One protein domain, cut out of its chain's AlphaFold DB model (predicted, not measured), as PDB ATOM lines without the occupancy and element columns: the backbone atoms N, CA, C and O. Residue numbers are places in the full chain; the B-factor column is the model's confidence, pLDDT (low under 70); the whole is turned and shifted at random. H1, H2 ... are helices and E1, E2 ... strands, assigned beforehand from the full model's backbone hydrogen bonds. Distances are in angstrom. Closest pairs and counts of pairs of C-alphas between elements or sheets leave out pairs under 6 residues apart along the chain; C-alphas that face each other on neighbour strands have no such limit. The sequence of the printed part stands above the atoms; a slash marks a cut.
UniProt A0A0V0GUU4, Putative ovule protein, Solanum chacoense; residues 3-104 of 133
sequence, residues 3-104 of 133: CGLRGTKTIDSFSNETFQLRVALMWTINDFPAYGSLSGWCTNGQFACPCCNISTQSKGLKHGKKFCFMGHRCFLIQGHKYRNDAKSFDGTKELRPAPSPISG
ATOM      1  N   CYS A   3      -4.430  21.219  29.427       52.72
ATOM      2  CA  CYS A   3      -3.254  21.053  28.582       52.72
ATOM      3  C   CYS A   3      -3.603  20.104  27.436       52.72
ATOM      4  O   CYS A   3      -4.003  18.962  27.675       52.72
ATOM      5  N   GLY A   4      -3.462  20.566  26.193       68.00
ATOM      6  CA  GLY A   4      -3.499  19.685  25.032       68.00
ATOM      7  C   GLY A   4      -2.256  18.800  25.040       68.00
ATOM      8  O   GLY A   4      -1.215  19.193  24.523       68.00
ATOM      9  N   LEU A   5      -2.351  17.614  25.648       64.44
ATOM     10  CA  LEU A   5      -1.217  16.688  25.786       64.44
ATOM     11  C   LEU A   5      -0.672  16.214  24.427       64.44
ATOM     12  O   LEU A   5       0.507  15.888  24.314       64.44
ATOM     13  N   ARG A   6      -1.521  16.193  23.391       79.38
ATOM     14  CA  ARG A   6      -1.122  15.938  22.002       79.38
ATOM     15  C   ARG A   6      -1.101  17.264  21.255       79.38
ATOM     16  O   ARG A   6      -2.138  17.908  21.122       79.38
ATOM     17  N   GLY A   7       0.081  17.666  20.797       82.31
ATOM     18  CA  GLY A   7       0.214  18.837  19.938       82.31
ATOM     19  C   GLY A   7      -0.391  18.597  18.552       82.31
ATOM     20  O   GLY A   7      -0.572  17.453  18.132       82.31
ATOM     21  N   THR A   8      -0.643  19.677  17.815       88.19
ATOM     22  CA  THR A   8      -0.989  19.633  16.384       88.19
ATOM     23  C   THR A   8       0.192  20.112  15.540       88.19
ATOM     24  O   THR A   8       0.999  20.908  16.026       88.19
ATOM     25  N   LYS A   9       0.371  19.578  14.327       93.12
ATOM     26  CA  LYS A   9       1.394  20.100  13.406       93.12
ATOM     27  C   LYS A   9       0.887  21.416  12.828       93.12
ATOM     28  O   LYS A   9      -0.271  21.504  12.421       93.12
ATOM     29  N   THR A  10       1.731  22.436  12.813       91.75
ATOM     30  CA  THR A  10       1.387  23.768  12.303       91.75
ATOM     31  C   THR A  10       2.581  24.329  11.543       91.75
ATOM     32  O   THR A  10       3.717  23.938  11.811       91.75
ATOM     33  N   ILE A  11       2.317  25.189  10.562       95.25
ATOM     34  CA  ILE A  11       3.344  25.842   9.749       95.25
ATOM     35  C   ILE A  11       3.491  27.275  10.259       95.25
ATOM     36  O   ILE A  11       2.485  27.967  10.426       95.25
ATOM     37  N   ASP A  12       4.722  27.703  10.524       92.44
ATOM     38  CA  ASP A  12       5.024  29.115  10.751       92.44
ATOM     39  C   ASP A  12       5.052  29.849   9.403       92.44
ATOM     40  O   ASP A  12       5.814  29.491   8.510       92.44
ATOM     41  N   SER A  13       4.225  30.882   9.246       93.38
ATOM     42  CA  SER A  13       4.121  31.628   7.988       93.38
ATOM     43  C   SER A  13       5.362  32.463   7.669       93.38
ATOM     44  O   SER A  13       5.549  32.828   6.513       93.38
ATOM     45  N   PHE A  14       6.175  32.805   8.673       94.56
ATOM     46  CA  PHE A  14       7.377  33.614   8.468       94.56
ATOM     47  C   PHE A  14       8.564  32.765   7.995       94.56
ATOM     48  O   PHE A  14       9.189  33.100   6.992       94.56
ATOM     49  N   SER A  15       8.854  31.655   8.681       94.38
ATOM     50  CA  SER A  15       9.961  30.748   8.329       94.38
ATOM     51  C   SER A  15       9.588  29.649   7.324       94.38
ATOM     52  O   SER A  15      10.472  29.014   6.757       94.38
ATOM     53  N   ASN A  16       8.290  29.425   7.081       93.50
ATOM     54  CA  ASN A  16       7.754  28.310   6.291       93.50
ATOM     55  C   ASN A  16       8.146  26.917   6.833       93.50
ATOM     56  O   ASN A  16       8.166  25.926   6.099       93.50
ATOM     57  N   GLU A  17       8.450  26.826   8.129       95.38
ATOM     58  CA  GLU A  17       8.819  25.582   8.797       95.38
ATOM     59  C   GLU A  17       7.626  24.937   9.512       95.38
ATOM     60  O   GLU A  17       6.709  25.601  10.001       95.38
ATOM     61  N   THR A  18       7.641  23.605   9.601       95.25
ATOM     62  CA  THR A  18       6.630  22.846  10.346       95.25
ATOM     63  C   THR A  18       7.102  22.590  11.770       95.25
ATOM     64  O   THR A  18       8.144  21.973  11.978       95.25
ATOM     65  N   PHE A  19       6.284  22.952  12.756       93.06
ATOM     66  CA  PHE A  19       6.554  22.677  14.165       93.06
ATOM     67  C   PHE A  19       5.346  22.047  14.869       93.06
ATOM     68  O   PHE A  19       4.222  22.000  14.359       93.06
ATOM     69  N   GLN A  20       5.591  21.501  16.060       93.50
ATOM     70  CA  GLN A  20       4.570  20.864  16.884       93.50
ATOM     71  C   GLN A  20       3.980  21.881  17.871       93.50
ATOM     72  O   GLN A  20       4.532  22.100  18.949       93.50
ATOM     73  N   LEU A  21       2.830  22.467  17.538       89.56
ATOM     74  CA  LEU A  21       2.126  23.403  18.411       89.56
ATOM     75  C   LEU A  21       1.484  22.660  19.589       89.56
ATOM     76  O   LEU A  21       0.657  21.764  19.403       89.56
ATOM     77  N   ARG A  22       1.838  23.059  20.812       89.25
ATOM     78  CA  ARG A  22       1.187  22.619  22.054       89.25
ATOM     79  C   ARG A  22       0.506  23.821  22.692       89.25
ATOM     80  O   ARG A  22       1.147  24.843  22.905       89.25
ATOM     81  N   VAL A  23      -0.782  23.693  22.999       83.12
ATOM     82  CA  VAL A  23      -1.572  24.768  23.613       83.12
ATOM     83  C   VAL A  23      -1.945  24.368  25.034       83.12
ATOM     84  O   VAL A  23      -2.459  23.271  25.274       83.12
ATOM     85  N   ALA A  24      -1.701  25.274  25.977       84.69
ATOM     86  CA  ALA A  24      -2.146  25.151  27.355       84.69
ATOM     87  C   ALA A  24      -3.056  26.334  27.700       84.69
ATOM     88  O   ALA A  24      -2.670  27.491  27.553       84.69
ATOM     89  N   LEU A  25      -4.266  26.044  28.183       80.94
ATOM     90  CA  LEU A  25      -5.167  27.058  28.720       80.94
ATOM     91  C   LEU A  25      -4.831  27.288  30.196       80.94
ATOM     92  O   LEU A  25      -5.073  26.403  31.027       80.94
ATOM     93  N   MET A  26      -4.286  28.461  30.524       82.00
ATOM     94  CA  MET A  26      -3.935  28.825  31.901       82.00
ATOM     95  C   MET A  26      -5.173  29.259  32.696       82.00
ATOM     96  O   MET A  26      -5.591  28.544  33.609       82.00
ATOM     97  N   TRP A  27      -5.786  30.382  32.310       81.12
ATOM     98  CA  TRP A  27      -7.002  30.936  32.913       81.12
ATOM     99  C   TRP A  27      -7.899  31.577  31.852       81.12
ATOM    100  O   TRP A  27      -7.449  31.933  30.764       81.12
ATOM    101  N   THR A  28      -9.176  31.735  32.180       82.06
ATOM    102  CA  THR A  28     -10.153  32.473  31.376       82.06
ATOM    103  C   THR A  28     -10.782  33.554  32.251       82.06
ATOM    104  O   THR A  28     -11.135  33.293  33.401       82.06
ATOM    105  N   ILE A  29     -10.887  34.779  31.730       89.12
ATOM    106  CA  ILE A  29     -11.649  35.859  32.367       89.12
ATOM    107  C   ILE A  29     -13.016  35.842  31.706       89.12
ATOM    108  O   ILE A  29     -13.129  36.114  30.515       89.12
ATOM    109  N   ASN A  30     -14.038  35.475  32.469       87.12
ATOM    110  CA  ASN A  30     -15.390  35.327  31.954       87.12
ATOM    111  C   ASN A  30     -16.338  36.140  32.816       87.12
ATOM    112  O   ASN A  30     -16.170  36.216  34.036       87.12
ATOM    113  N   ASP A  31     -17.357  36.699  32.183       90.94
ATOM    114  CA  ASP A  31     -18.507  37.208  32.904       90.94
ATOM    115  C   ASP A  31     -19.373  36.047  33.432       90.94
ATOM    116  O   ASP A  31     -19.127  34.858  33.191       90.94
ATOM    117  N   PHE A  32     -20.395  36.392  34.213       86.25
ATOM    118  CA  PHE A  32     -21.256  35.393  34.833       86.25
ATOM    119  C   PHE A  32     -22.041  34.542  33.811       86.25
ATOM    120  O   PHE A  32     -22.108  33.328  33.999       86.25
ATOM    121  N   PRO A  33     -22.589  35.095  32.710       89.00
ATOM    122  CA  PRO A  33     -23.166  34.289  31.634       89.00
ATOM    123  C   PRO A  33     -22.185  33.304  30.981       89.00
ATOM    124  O   PRO A  33     -22.514  32.120  30.870       89.00
ATOM    125  N   ALA A  34     -20.985  33.746  30.583       90.81
ATOM    126  CA  ALA A  34     -19.998  32.890  29.920       90.81
ATOM    127  C   ALA A  34     -19.476  31.778  30.840       90.81
ATOM    128  O   ALA A  34     -19.197  30.671  30.371       90.81
ATOM    129  N   TYR A  35     -19.432  32.023  32.156       88.50
ATOM    130  CA  TYR A  35     -19.117  30.991  33.144       88.50
ATOM    131  C   TYR A  35     -20.018  29.758  33.001       88.50
ATOM    132  O   TYR A  35     -19.522  28.635  33.070       88.50
ATOM    133  N   GLY A  36     -21.318  29.941  32.748       89.69
ATOM    134  CA  GLY A  36     -22.256  28.826  32.593       89.69
ATOM    135  C   GLY A  36     -21.939  27.943  31.392       89.69
ATOM    136  O   GLY A  36     -21.921  26.721  31.509       89.69
ATOM    137  N   SER A  37     -21.604  28.557  30.258       87.62
ATOM    138  CA  SER A  37     -21.235  27.831  29.040       87.62
ATOM    139  C   SER A  37     -19.937  27.039  29.200       87.62
ATOM    140  O   SER A  37     -19.840  25.917  28.714       87.62
ATOM    141  N   LEU A  38     -18.942  27.602  29.893       86.50
ATOM    142  CA  LEU A  38     -17.621  26.979  30.034       86.50
ATOM    143  C   LEU A  38     -17.566  25.909  31.126       86.50
ATOM    144  O   LEU A  38     -16.880  24.904  30.968       86.50
ATOM    145  N   SER A  39     -18.264  26.125  32.241       84.19
ATOM    146  CA  SER A  39     -18.262  25.195  33.380       84.19
ATOM    147  C   SER A  39     -19.418  24.193  33.349       84.19
ATOM    148  O   SER A  39     -19.465  23.287  34.179       84.19
ATOM    149  N   GLY A  40     -20.380  24.368  32.437       86.00
ATOM    150  CA  GLY A  40     -21.658  23.656  32.479       86.00
ATOM    151  C   GLY A  40     -22.535  24.068  33.666       86.00
ATOM    152  O   GLY A  40     -23.526  23.399  33.964       86.00
ATOM    153  N   TRP A  41     -22.179  25.146  34.372       87.69
ATOM    154  CA  TRP A  41     -22.942  25.636  35.508       87.69
ATOM    155  C   TRP A  41     -24.254  26.274  35.058       87.69
ATOM    156  O   TRP A  41     -24.311  27.047  34.099       87.69
ATOM    157  N   CYS A  42     -25.326  26.003  35.796       86.06
ATOM    158  CA  CYS A  42     -26.589  26.671  35.549       86.06
ATOM    159  C   CYS A  42     -26.507  28.105  36.081       86.06
ATOM    160  O   CYS A  42     -26.609  28.330  37.279       86.06
ATOM    161  N   THR A  43     -26.322  29.086  35.204       88.31
ATOM    162  CA  THR A  43     -26.267  30.517  35.571       88.31
ATOM    163  C   THR A  43     -27.647  31.149  35.725       88.31
ATOM    164  O   THR A  43     -27.774  32.311  36.100       88.31
ATOM    165  N   ASN A  44     -28.700  30.372  35.465       85.50
ATOM    166  CA  ASN A  44     -30.089  30.789  35.551       85.50
ATOM    167  C   ASN A  44     -30.844  29.941  36.579       85.50
ATOM    168  O   ASN A  44     -30.494  28.801  36.867       85.50
ATOM    169  N   GLY A  45     -31.946  30.471  37.099       88.94
ATOM    170  CA  GLY A  45     -32.823  29.706  37.982       88.94
ATOM    171  C   GLY A  45     -32.465  29.802  39.465       88.94
ATOM    172  O   GLY A  45     -31.805  30.736  39.912       88.94
ATOM    173  N   GLN A  46     -32.950  28.833  40.239       90.69
ATOM    174  CA  GLN A  46     -32.908  28.853  41.704       90.69
ATOM    175  C   GLN A  46     -31.496  28.706  42.296       90.69
ATOM    176  O   GLN A  46     -31.218  29.258  43.358       90.69
ATOM    177  N   PHE A  47     -30.599  27.996  41.607       90.00
ATOM    178  CA  PHE A  47     -29.266  27.630  42.106       90.00
ATOM    179  C   PHE A  47     -28.137  28.304  41.317       90.00
ATOM    180  O   PHE A  47     -27.067  27.733  41.135       90.00
ATOM    181  N   ALA A  48     -28.383  29.521  40.825       90.00
ATOM    182  CA  ALA A  48     -27.462  30.191  39.913       90.00
ATOM    183  C   ALA A  48     -26.092  30.500  40.531       90.00
ATOM    184  O   ALA A  48     -25.091  30.521  39.823       90.00
ATOM    185  N   CYS A  49     -26.018  30.755  41.839       87.75
ATOM    186  CA  CYS A  49     -24.784  31.205  42.470       87.75
ATOM    187  C   CYS A  49     -23.809  30.032  42.702       87.75
ATOM    188  O   CYS A  49     -24.126  29.153  43.503       87.75
ATOM    189  N   PRO A  50     -22.605  30.033  42.100       85.62
ATOM    190  CA  PRO A  50     -21.614  28.975  42.312       85.62
ATOM    191  C   PRO A  50     -21.045  28.962  43.734       85.62
ATOM    192  O   PRO A  50     -20.721  27.898  44.250       85.62
ATOM    193  N   CYS A  51     -20.981  30.121  44.397       84.81
ATOM    194  CA  CYS A  51     -20.489  30.217  45.774       84.81
ATOM    195  C   CYS A  51     -21.472  29.604  46.778       84.81
ATOM    196  O   CYS A  51     -21.059  28.937  47.718       84.81
ATOM    197  N   CYS A  52     -22.772  29.827  46.576       86.38
ATOM    198  CA  CYS A  52     -23.815  29.329  47.470       86.38
ATOM    199  C   CYS A  52     -24.299  27.923  47.077       86.38
ATOM    200  O   CYS A  52     -24.791  27.178  47.917       86.38
ATOM    201  N   ASN A  53     -24.205  27.550  45.799       88.50
ATOM    202  CA  ASN A  53     -24.716  26.293  45.261       88.50
ATOM    203  C   ASN A  53     -26.158  26.001  45.747       88.50
ATOM    204  O   ASN A  53     -27.060  26.821  45.558       88.50
ATOM    205  N   ILE A  54     -26.378  24.881  46.440       86.56
ATOM    206  CA  ILE A  54     -27.676  24.461  46.975       86.56
ATOM    207  C   ILE A  54     -28.217  25.398  48.064       86.56
ATOM    208  O   ILE A  54     -29.424  25.441  48.280       86.56
ATOM    209  N   SER A  55     -27.357  26.183  48.722       87.25
ATOM    210  CA  SER A  55     -27.768  27.159  49.739       87.25
ATOM    211  C   SER A  55     -28.146  28.521  49.145       87.25
ATOM    212  O   SER A  55     -28.428  29.463  49.898       87.25
ATOM    213  N   THR A  56     -28.158  28.650  47.810       89.00
ATOM    214  CA  THR A  56     -28.550  29.878  47.108       89.00
ATOM    215  C   THR A  56     -29.935  30.333  47.553       89.00
ATOM    216  O   THR A  56     -30.929  29.623  47.410       89.00
ATOM    217  N   GLN A  57     -30.012  31.563  48.060       88.69
ATOM    218  CA  GLN A  57     -31.287  32.197  48.376       88.69
ATOM    219  C   GLN A  57     -31.836  32.883  47.141       88.69
ATOM    220  O   GLN A  57     -31.523  34.042  46.857       88.69
ATOM    221  N   SER A  58     -32.660  32.144  46.416       90.00
ATOM    222  CA  SER A  58     -33.426  32.686  45.308       90.00
ATOM    223  C   SER A  58     -34.893  32.837  45.698       90.00
ATOM    224  O   SER A  58     -35.448  32.016  46.432       90.00
ATOM    225  N   LYS A  59     -35.540  33.865  45.160       89.75
ATOM    226  CA  LYS A  59     -36.981  34.068  45.258       89.75
ATOM    227  C   LYS A  59     -37.548  34.212  43.852       89.75
ATOM    228  O   LYS A  59     -37.104  35.045  43.067       89.75
ATOM    229  N   GLY A  60     -38.523  33.371  43.521       91.19
ATOM    230  CA  GLY A  60     -39.224  33.452  42.243       91.19
ATOM    231  C   GLY A  60     -40.171  34.651  42.214       91.19
ATOM    232  O   GLY A  60     -41.005  34.816  43.106       91.19
ATOM    233  N   LEU A  61     -40.075  35.480  41.176       89.56
ATOM    234  CA  LEU A  61     -41.013  36.576  40.942       89.56
ATOM    235  C   LEU A  61     -42.280  36.034  40.269       89.56
ATOM    236  O   LEU A  61     -42.216  35.520  39.150       89.56
ATOM    237  N   LYS A  62     -43.438  36.195  40.930       89.44
ATOM    238  CA  LYS A  62     -44.733  35.627  40.501       89.44
ATOM    239  C   LYS A  62     -45.089  35.941  39.042       89.44
ATOM    240  O   LYS A  62     -45.507  35.052  38.311       89.44
ATOM    241  N   HIS A  63     -44.885  37.187  38.617       91.44
ATOM    242  CA  HIS A  63     -45.289  37.656  37.287       91.44
ATOM    243  C   HIS A  63     -44.145  37.648  36.263       91.44
ATOM    244  O   HIS A  63     -44.391  37.543  35.066       91.44
ATOM    245  N   GLY A  64     -42.890  37.709  36.720       86.62
ATOM    246  CA  GLY A  64     -41.723  37.821  35.842       86.62
ATOM    247  C   GLY A  64     -41.125  36.490  35.389       86.62
ATOM    248  O   GLY A  64     -40.301  36.493  34.480       86.62
ATOM    249  N   LYS A  65     -41.477  35.362  36.033       86.12
ATOM    250  CA  LYS A  65     -40.839  34.038  35.827       86.12
ATOM    251  C   LYS A  65     -39.301  34.067  35.940       86.12
ATOM    252  O   LYS A  65     -38.619  33.180  35.436       86.12
ATOM    253  N   LYS A  66     -38.764  35.088  36.609       89.19
ATOM    254  CA  LYS A  66     -37.342  35.284  36.909       89.19
ATOM    255  C   LYS A  66     -37.101  35.004  38.387       89.19
ATOM    256  O   LYS A  66     -38.018  35.125  39.203       89.19
ATOM    257  N   PHE A  67     -35.866  34.659  38.723       90.44
ATOM    258  CA  PHE A  67     -35.413  34.550  40.103       90.44
ATOM    259  C   PHE A  67     -34.683  35.832  40.500       90.44
ATOM    260  O   PHE A  67     -33.910  36.369  39.708       90.44
ATOM    261  N   CYS A  68     -34.937  36.323  41.710       89.19
ATOM    262  CA  CYS A  68     -34.122  37.345  42.354       89.19
ATOM    263  C   CYS A  68     -33.287  36.725  43.477       89.19
ATOM    264  O   CYS A  68     -33.721  35.779  44.137       89.19
ATOM    265  N   PHE A  69     -32.089  37.264  43.688       87.81
ATOM    266  CA  PHE A  69     -31.133  36.775  44.676       87.81
ATOM    267  C   PHE A  69     -30.962  37.847  45.750       87.81
ATOM    268  O   PHE A  69     -30.278  38.840  45.540       87.81
ATOM    269  N   MET A  70     -31.633  37.673  46.889       85.31
ATOM    270  CA  MET A  70     -31.644  38.675  47.972       85.31
ATOM    271  C   MET A  70     -30.716  38.301  49.134       85.31
ATOM    272  O   MET A  70     -30.414  39.127  49.992       85.31
ATOM    273  N   GLY A  71     -30.200  37.069  49.147       87.62
ATOM    274  CA  GLY A  71     -29.362  36.562  50.233       87.62
ATOM    275  C   GLY A  71     -27.915  37.049  50.234       87.62
ATOM    276  O   GLY A  71     -27.153  36.574  51.063       87.62
ATOM    277  N   HIS A  72     -27.506  37.967  49.351       88.69
ATOM    278  CA  HIS A  72     -26.109  38.429  49.262       88.69
ATOM    279  C   HIS A  72     -25.614  39.165  50.515       88.69
ATOM    280  O   HIS A  72     -24.411  39.300  50.725       88.69
ATOM    281  N   ARG A  73     -26.524  39.604  51.390       92.25
ATOM    282  CA  ARG A  73     -26.164  40.258  52.654       92.25
ATOM    283  C   ARG A  73     -25.367  39.351  53.599       92.25
ATOM    284  O   ARG A  73     -24.679  39.874  54.470       92.25
ATOM    285  N   CYS A  74     -25.408  38.028  53.416       91.94
ATOM    286  CA  CYS A  74     -24.633  37.075  54.218       91.94
ATOM    287  C   CYS A  74     -23.111  37.222  54.040       91.94
ATOM    288  O   CYS A  74     -22.364  36.840  54.936       91.94
ATOM    289  N   PHE A  75     -22.659  37.813  52.927       91.44
ATOM    290  CA  PHE A  75     -21.243  38.084  52.656       91.44
ATOM    291  C   PHE A  75     -20.725  39.354  53.349       91.44
ATOM    292  O   PHE A  75     -19.522  39.600  53.360       91.44
ATOM    293  N   LEU A  76     -21.609  40.173  53.926       93.69
ATOM    294  CA  LEU A  76     -21.208  41.340  54.709       93.69
ATOM    295  C   LEU A  76     -20.707  40.903  56.089       93.69
ATOM    296  O   LEU A  76     -21.217  39.938  56.663       93.69
ATOM    297  N   ILE A  77     -19.762  41.658  56.652       93.81
ATOM    298  CA  ILE A  77     -19.227  41.424  58.002       93.81
ATOM    299  C   ILE A  77     -20.373  41.374  59.025       93.81
ATOM    300  O   ILE A  77     -21.379  42.083  58.902       93.81
ATOM    301  N   GLN A  78     -20.239  40.516  60.038       92.38
ATOM    302  CA  GLN A  78     -21.232  40.387  61.101       92.38
ATOM    303  C   GLN A  78     -21.481  41.742  61.785       92.38
ATOM    304  O   GLN A  78     -20.552  42.499  62.047       92.38
ATOM    305  N   GLY A  79     -22.749  42.069  62.045       89.88
ATOM    306  CA  GLY A  79     -23.135  43.359  62.635       89.88
ATOM    307  C   GLY A  79     -23.215  44.530  61.646       89.88
ATOM    308  O   GLY A  79     -23.662  45.610  62.029       89.88
ATOM    309  N   HIS A  80     -22.865  44.340  60.368       95.75
ATOM    310  CA  HIS A  80     -23.000  45.385  59.353       95.75
ATOM    311  C   HIS A  80     -24.448  45.906  59.249       95.75
ATOM    312  O   HIS A  80     -25.393  45.118  59.182       95.75
ATOM    313  N   LYS A  81     -24.636  47.232  59.151       96.12
ATOM    314  CA  LYS A  81     -25.960  47.895  59.173       96.12
ATOM    315  C   LYS A  81     -26.992  47.278  58.218       96.12
ATOM    316  O   LYS A  81     -28.118  47.006  58.619       96.12
ATOM    317  N   TYR A  82     -26.591  46.955  56.987       94.75
ATOM    318  CA  TYR A  82     -27.493  46.358  55.989       94.75
ATOM    319  C   TYR A  82     -27.942  44.936  56.320       94.75
ATOM    320  O   TYR A  82     -28.985  44.510  55.833       94.75
ATOM    321  N   ARG A  83     -27.215  44.209  57.178       94.75
ATOM    322  CA  ARG A  83     -27.679  42.911  57.683       94.75
ATOM    323  C   ARG A  83     -28.889  43.073  58.603       94.75
ATOM    324  O   ARG A  83     -29.750  42.205  58.623       94.75
ATOM    325  N   ASN A  84     -28.981  44.196  59.313       93.69
ATOM    326  CA  ASN A  84     -30.073  44.492  60.242       93.69
ATOM    327  C   ASN A  84     -31.217  45.298  59.609       93.69
ATOM    328  O   ASN A  84     -32.300  45.376  60.191       93.69
ATOM    329  N   ASP A  85     -30.994  45.879  58.428       93.88
ATOM    330  CA  ASP A  85     -32.000  46.637  57.690       93.88
ATOM    331  C   ASP A  85     -33.003  45.695  57.009       93.88
ATOM    332  O   ASP A  85     -32.850  45.286  55.862       93.88
ATOM    333  N   ALA A  86     -34.034  45.291  57.744       92.62
ATOM    334  CA  ALA A  86     -35.129  44.502  57.187       92.62
ATOM    335  C   ALA A  86     -36.022  45.335  56.249       92.62
ATOM    336  O   ALA A  86     -36.577  44.804  55.289       92.62
ATOM    337  N   LYS A  87     -36.145  46.641  56.518       93.75
ATOM    338  CA  LYS A  87     -37.114  47.534  55.874       93.75
ATOM    339  C   LYS A  87     -36.751  47.825  54.420       93.75
ATOM    340  O   LYS A  87     -37.634  47.798  53.570       93.75
ATOM    341  N   SER A  88     -35.475  48.078  54.133       91.38
ATOM    342  CA  SER A  88     -35.012  48.404  52.776       91.38
ATOM    343  C   SER A  88     -34.805  47.174  51.883       91.38
ATOM    344  O   SER A  88     -34.551  47.324  50.691       91.38
ATOM    345  N   PHE A  89     -34.877  45.963  52.443       89.62
ATOM    346  CA  PHE A  89     -34.562  44.714  51.744       89.62
ATOM    347  C   PHE A  89     -35.774  43.769  51.690       89.62
ATOM    348  O   PHE A  89     -36.830  44.126  51.178       89.62
ATOM    349  N   ASP A  90     -35.627  42.526  52.147       87.69
ATOM    350  CA  ASP A  90     -36.613  41.453  51.990       87.69
ATOM    351  C   ASP A  90     -37.490  41.231  53.232       87.69
ATOM    352  O   ASP A  90     -38.163  40.204  53.333       87.69
ATOM    353  N   GLY A  91     -37.495  42.179  54.173       90.94
ATOM    354  CA  GLY A  91     -38.243  42.076  55.424       90.94
ATOM    355  C   GLY A  91     -37.562  41.220  56.492       90.94
ATOM    356  O   GLY A  91     -38.138  41.024  57.557       90.94
ATOM    357  N   THR A  92     -36.341  40.729  56.249       91.62
ATOM    358  CA  THR A  92     -35.617  39.876  57.203       91.62
ATOM    359  C   THR A  92     -34.331  40.527  57.707       91.62
ATOM    360  O   THR A  92     -33.729  41.368  57.031       91.62
ATOM    361  N   LYS A  93     -33.890  40.124  58.904       93.06
ATOM    362  CA  LYS A  93     -32.528  40.383  59.385       93.06
ATOM    363  C   LYS A  93     -31.630  39.213  58.992       93.06
ATOM    364  O   LYS A  93     -31.992  38.056  59.189       93.06
ATOM    365  N   GLU A  94     -30.452  39.513  58.465       93.69
ATOM    366  CA  GLU A  94     -29.498  38.521  57.983       93.69
ATOM    367  C   GLU A  94     -28.486  38.146  59.072       93.69
ATOM    368  O   GLU A  94     -27.519  38.867  59.331       93.69
ATOM    369  N   LEU A  95     -28.671  36.978  59.684       92.19
ATOM    370  CA  LEU A  95     -27.805  36.465  60.752       92.19
ATOM    371  C   LEU A  95     -26.868  35.340  60.295       92.19
ATOM    372  O   LEU A  95     -25.984  34.949  61.051       92.19
ATOM    373  N   ARG A  96     -27.031  34.822  59.074       90.50
ATOM    374  CA  ARG A  96     -26.294  33.636  58.624       90.50
ATOM    375  C   ARG A  96     -24.838  33.964  58.298       90.50
ATOM    376  O   ARG A  96     -24.564  35.050  57.782       90.50
ATOM    377  N   PRO A  97     -23.898  33.041  58.531       89.88
ATOM    378  CA  PRO A  97     -22.541  33.215  58.036       89.88
ATOM    379  C   PRO A  97     -22.521  33.230  56.502       89.88
ATOM    380  O   PRO A  97     -23.443  32.735  55.843       89.88
ATOM    381  N   ALA A  98     -21.450  33.783  55.934       89.44
ATOM    382  CA  ALA A  98     -21.185  33.649  54.511       89.44
ATOM    383  C   ALA A  98     -21.085  32.151  54.152       89.44
ATOM    384  O   ALA A  98     -20.414  31.402  54.869       89.44
ATOM    385  N   PRO A  99     -21.742  31.690  53.071       86.38
ATOM    386  CA  PRO A  99     -21.615  30.319  52.603       86.38
ATOM    387  C   PRO A  99     -20.152  29.979  52.329       86.38
ATOM    388  O   PRO A  99     -19.437  30.750  51.687       86.38
ATOM    389  N   SER A 100     -19.714  28.818  52.807       84.88
ATOM    390  CA  SER A 100     -18.384  28.315  52.479       84.88
ATOM    391  C   SER A 100     -18.345  27.890  51.009       84.88
ATOM    392  O   SER A 100     -19.293  27.243  50.552       84.88
ATOM    393  N   PRO A 101     -17.266  28.207  50.270       82.94
ATOM    394  CA  PRO A 101     -17.081  27.695  48.921       82.94
ATOM    395  C   PRO A 101     -17.203  26.172  48.904       82.94
ATOM    396  O   PRO A 101     -16.646  25.485  49.765       82.94
ATOM    397  N   ILE A 102     -17.933  25.640  47.926       86.56
ATOM    398  CA  ILE A 102     -18.082  24.194  47.800       86.56
ATOM    399  C   ILE A 102     -16.750  23.554  47.393       86.56
ATOM    400  O   ILE A 102     -16.083  23.995  46.458       86.56
ATOM    401  N   SER A 103     -16.365  22.486  48.089       88.50
ATOM    402  CA  SER A 103     -15.180  21.710  47.727       88.50
ATOM    403  C   SER A 103     -15.446  20.809  46.517       88.50
ATOM    404  O   SER A 103     -16.563  20.330  46.306       88.50
ATOM    405  N   GLY A 104     -14.394  20.487  45.759       87.38
ATOM    406  CA  GLY A 104     -14.498  19.556  44.629       87.38
ATOM    407  C   GLY A 104     -15.076  18.191  45.026       87.38
ATOM    408  O   GLY A 104     -15.888  17.633  44.296       87.38
TER     409      GLY A 104
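Overview. This is residues 3 to 104 of the 133 residues of the protein "Putative ovule protein" of Solanum chacoense (UniProt A0A0V0GUU4). With little regular structure, this is a long rod, mostly loops: hairpin E1-E2 at one end, H1 between, hairpin E3-E4 with short H2 and H3 toward the other. The 102 printed residues, mixed in class, hold 31 in named elements, ordered E1 E2 H1 E3 E4 H2 H3; both sheets are antiparallel. It is extended, radius of gyration of the C-alphas 22.2 A, spanning 70 by 34 by 26 A.

Arrangement. Look first at hairpin E1, residues 8 to 11, and E2, residues 18 to 21: N 8 and O 21 are within hydrogen-bond range, 2.9 A. H1, residues 32 to 39, is apart from E1. In hairpin E3, residues 58 to 60, and E4, residues 67 to 69, N 59 and O 68 are within range, 2.8 A. H2, residues 71 to 75, and H3, residues 81 to 84, only just touch, only at the corner, with 3 pairs of C-alphas within 8 A; the closest, Arg 73 and Arg 83, are 5.9 A apart. O i to N i+4 pairs within range are 2 of 4 in H1 and 0 of 1 in H2, which has 2 of 2 O i to N i+3; H3 is too short.

Along the chain. Find C-alpha 8 at (-0.989, 19.633, 16.384), where E1 begins; H3 ends at C-alpha 84, (-30.073, 44.492, 60.242). H1 runs 10.7 A.

Size, cuts and confidence. The farthest C-alphas, Asn 16 and Lys 87, are 69.6 A apart. The printed part has no cut; link H1 to E3 is long, 18 residues. Residues 3 to 5 have pLDDT under 70.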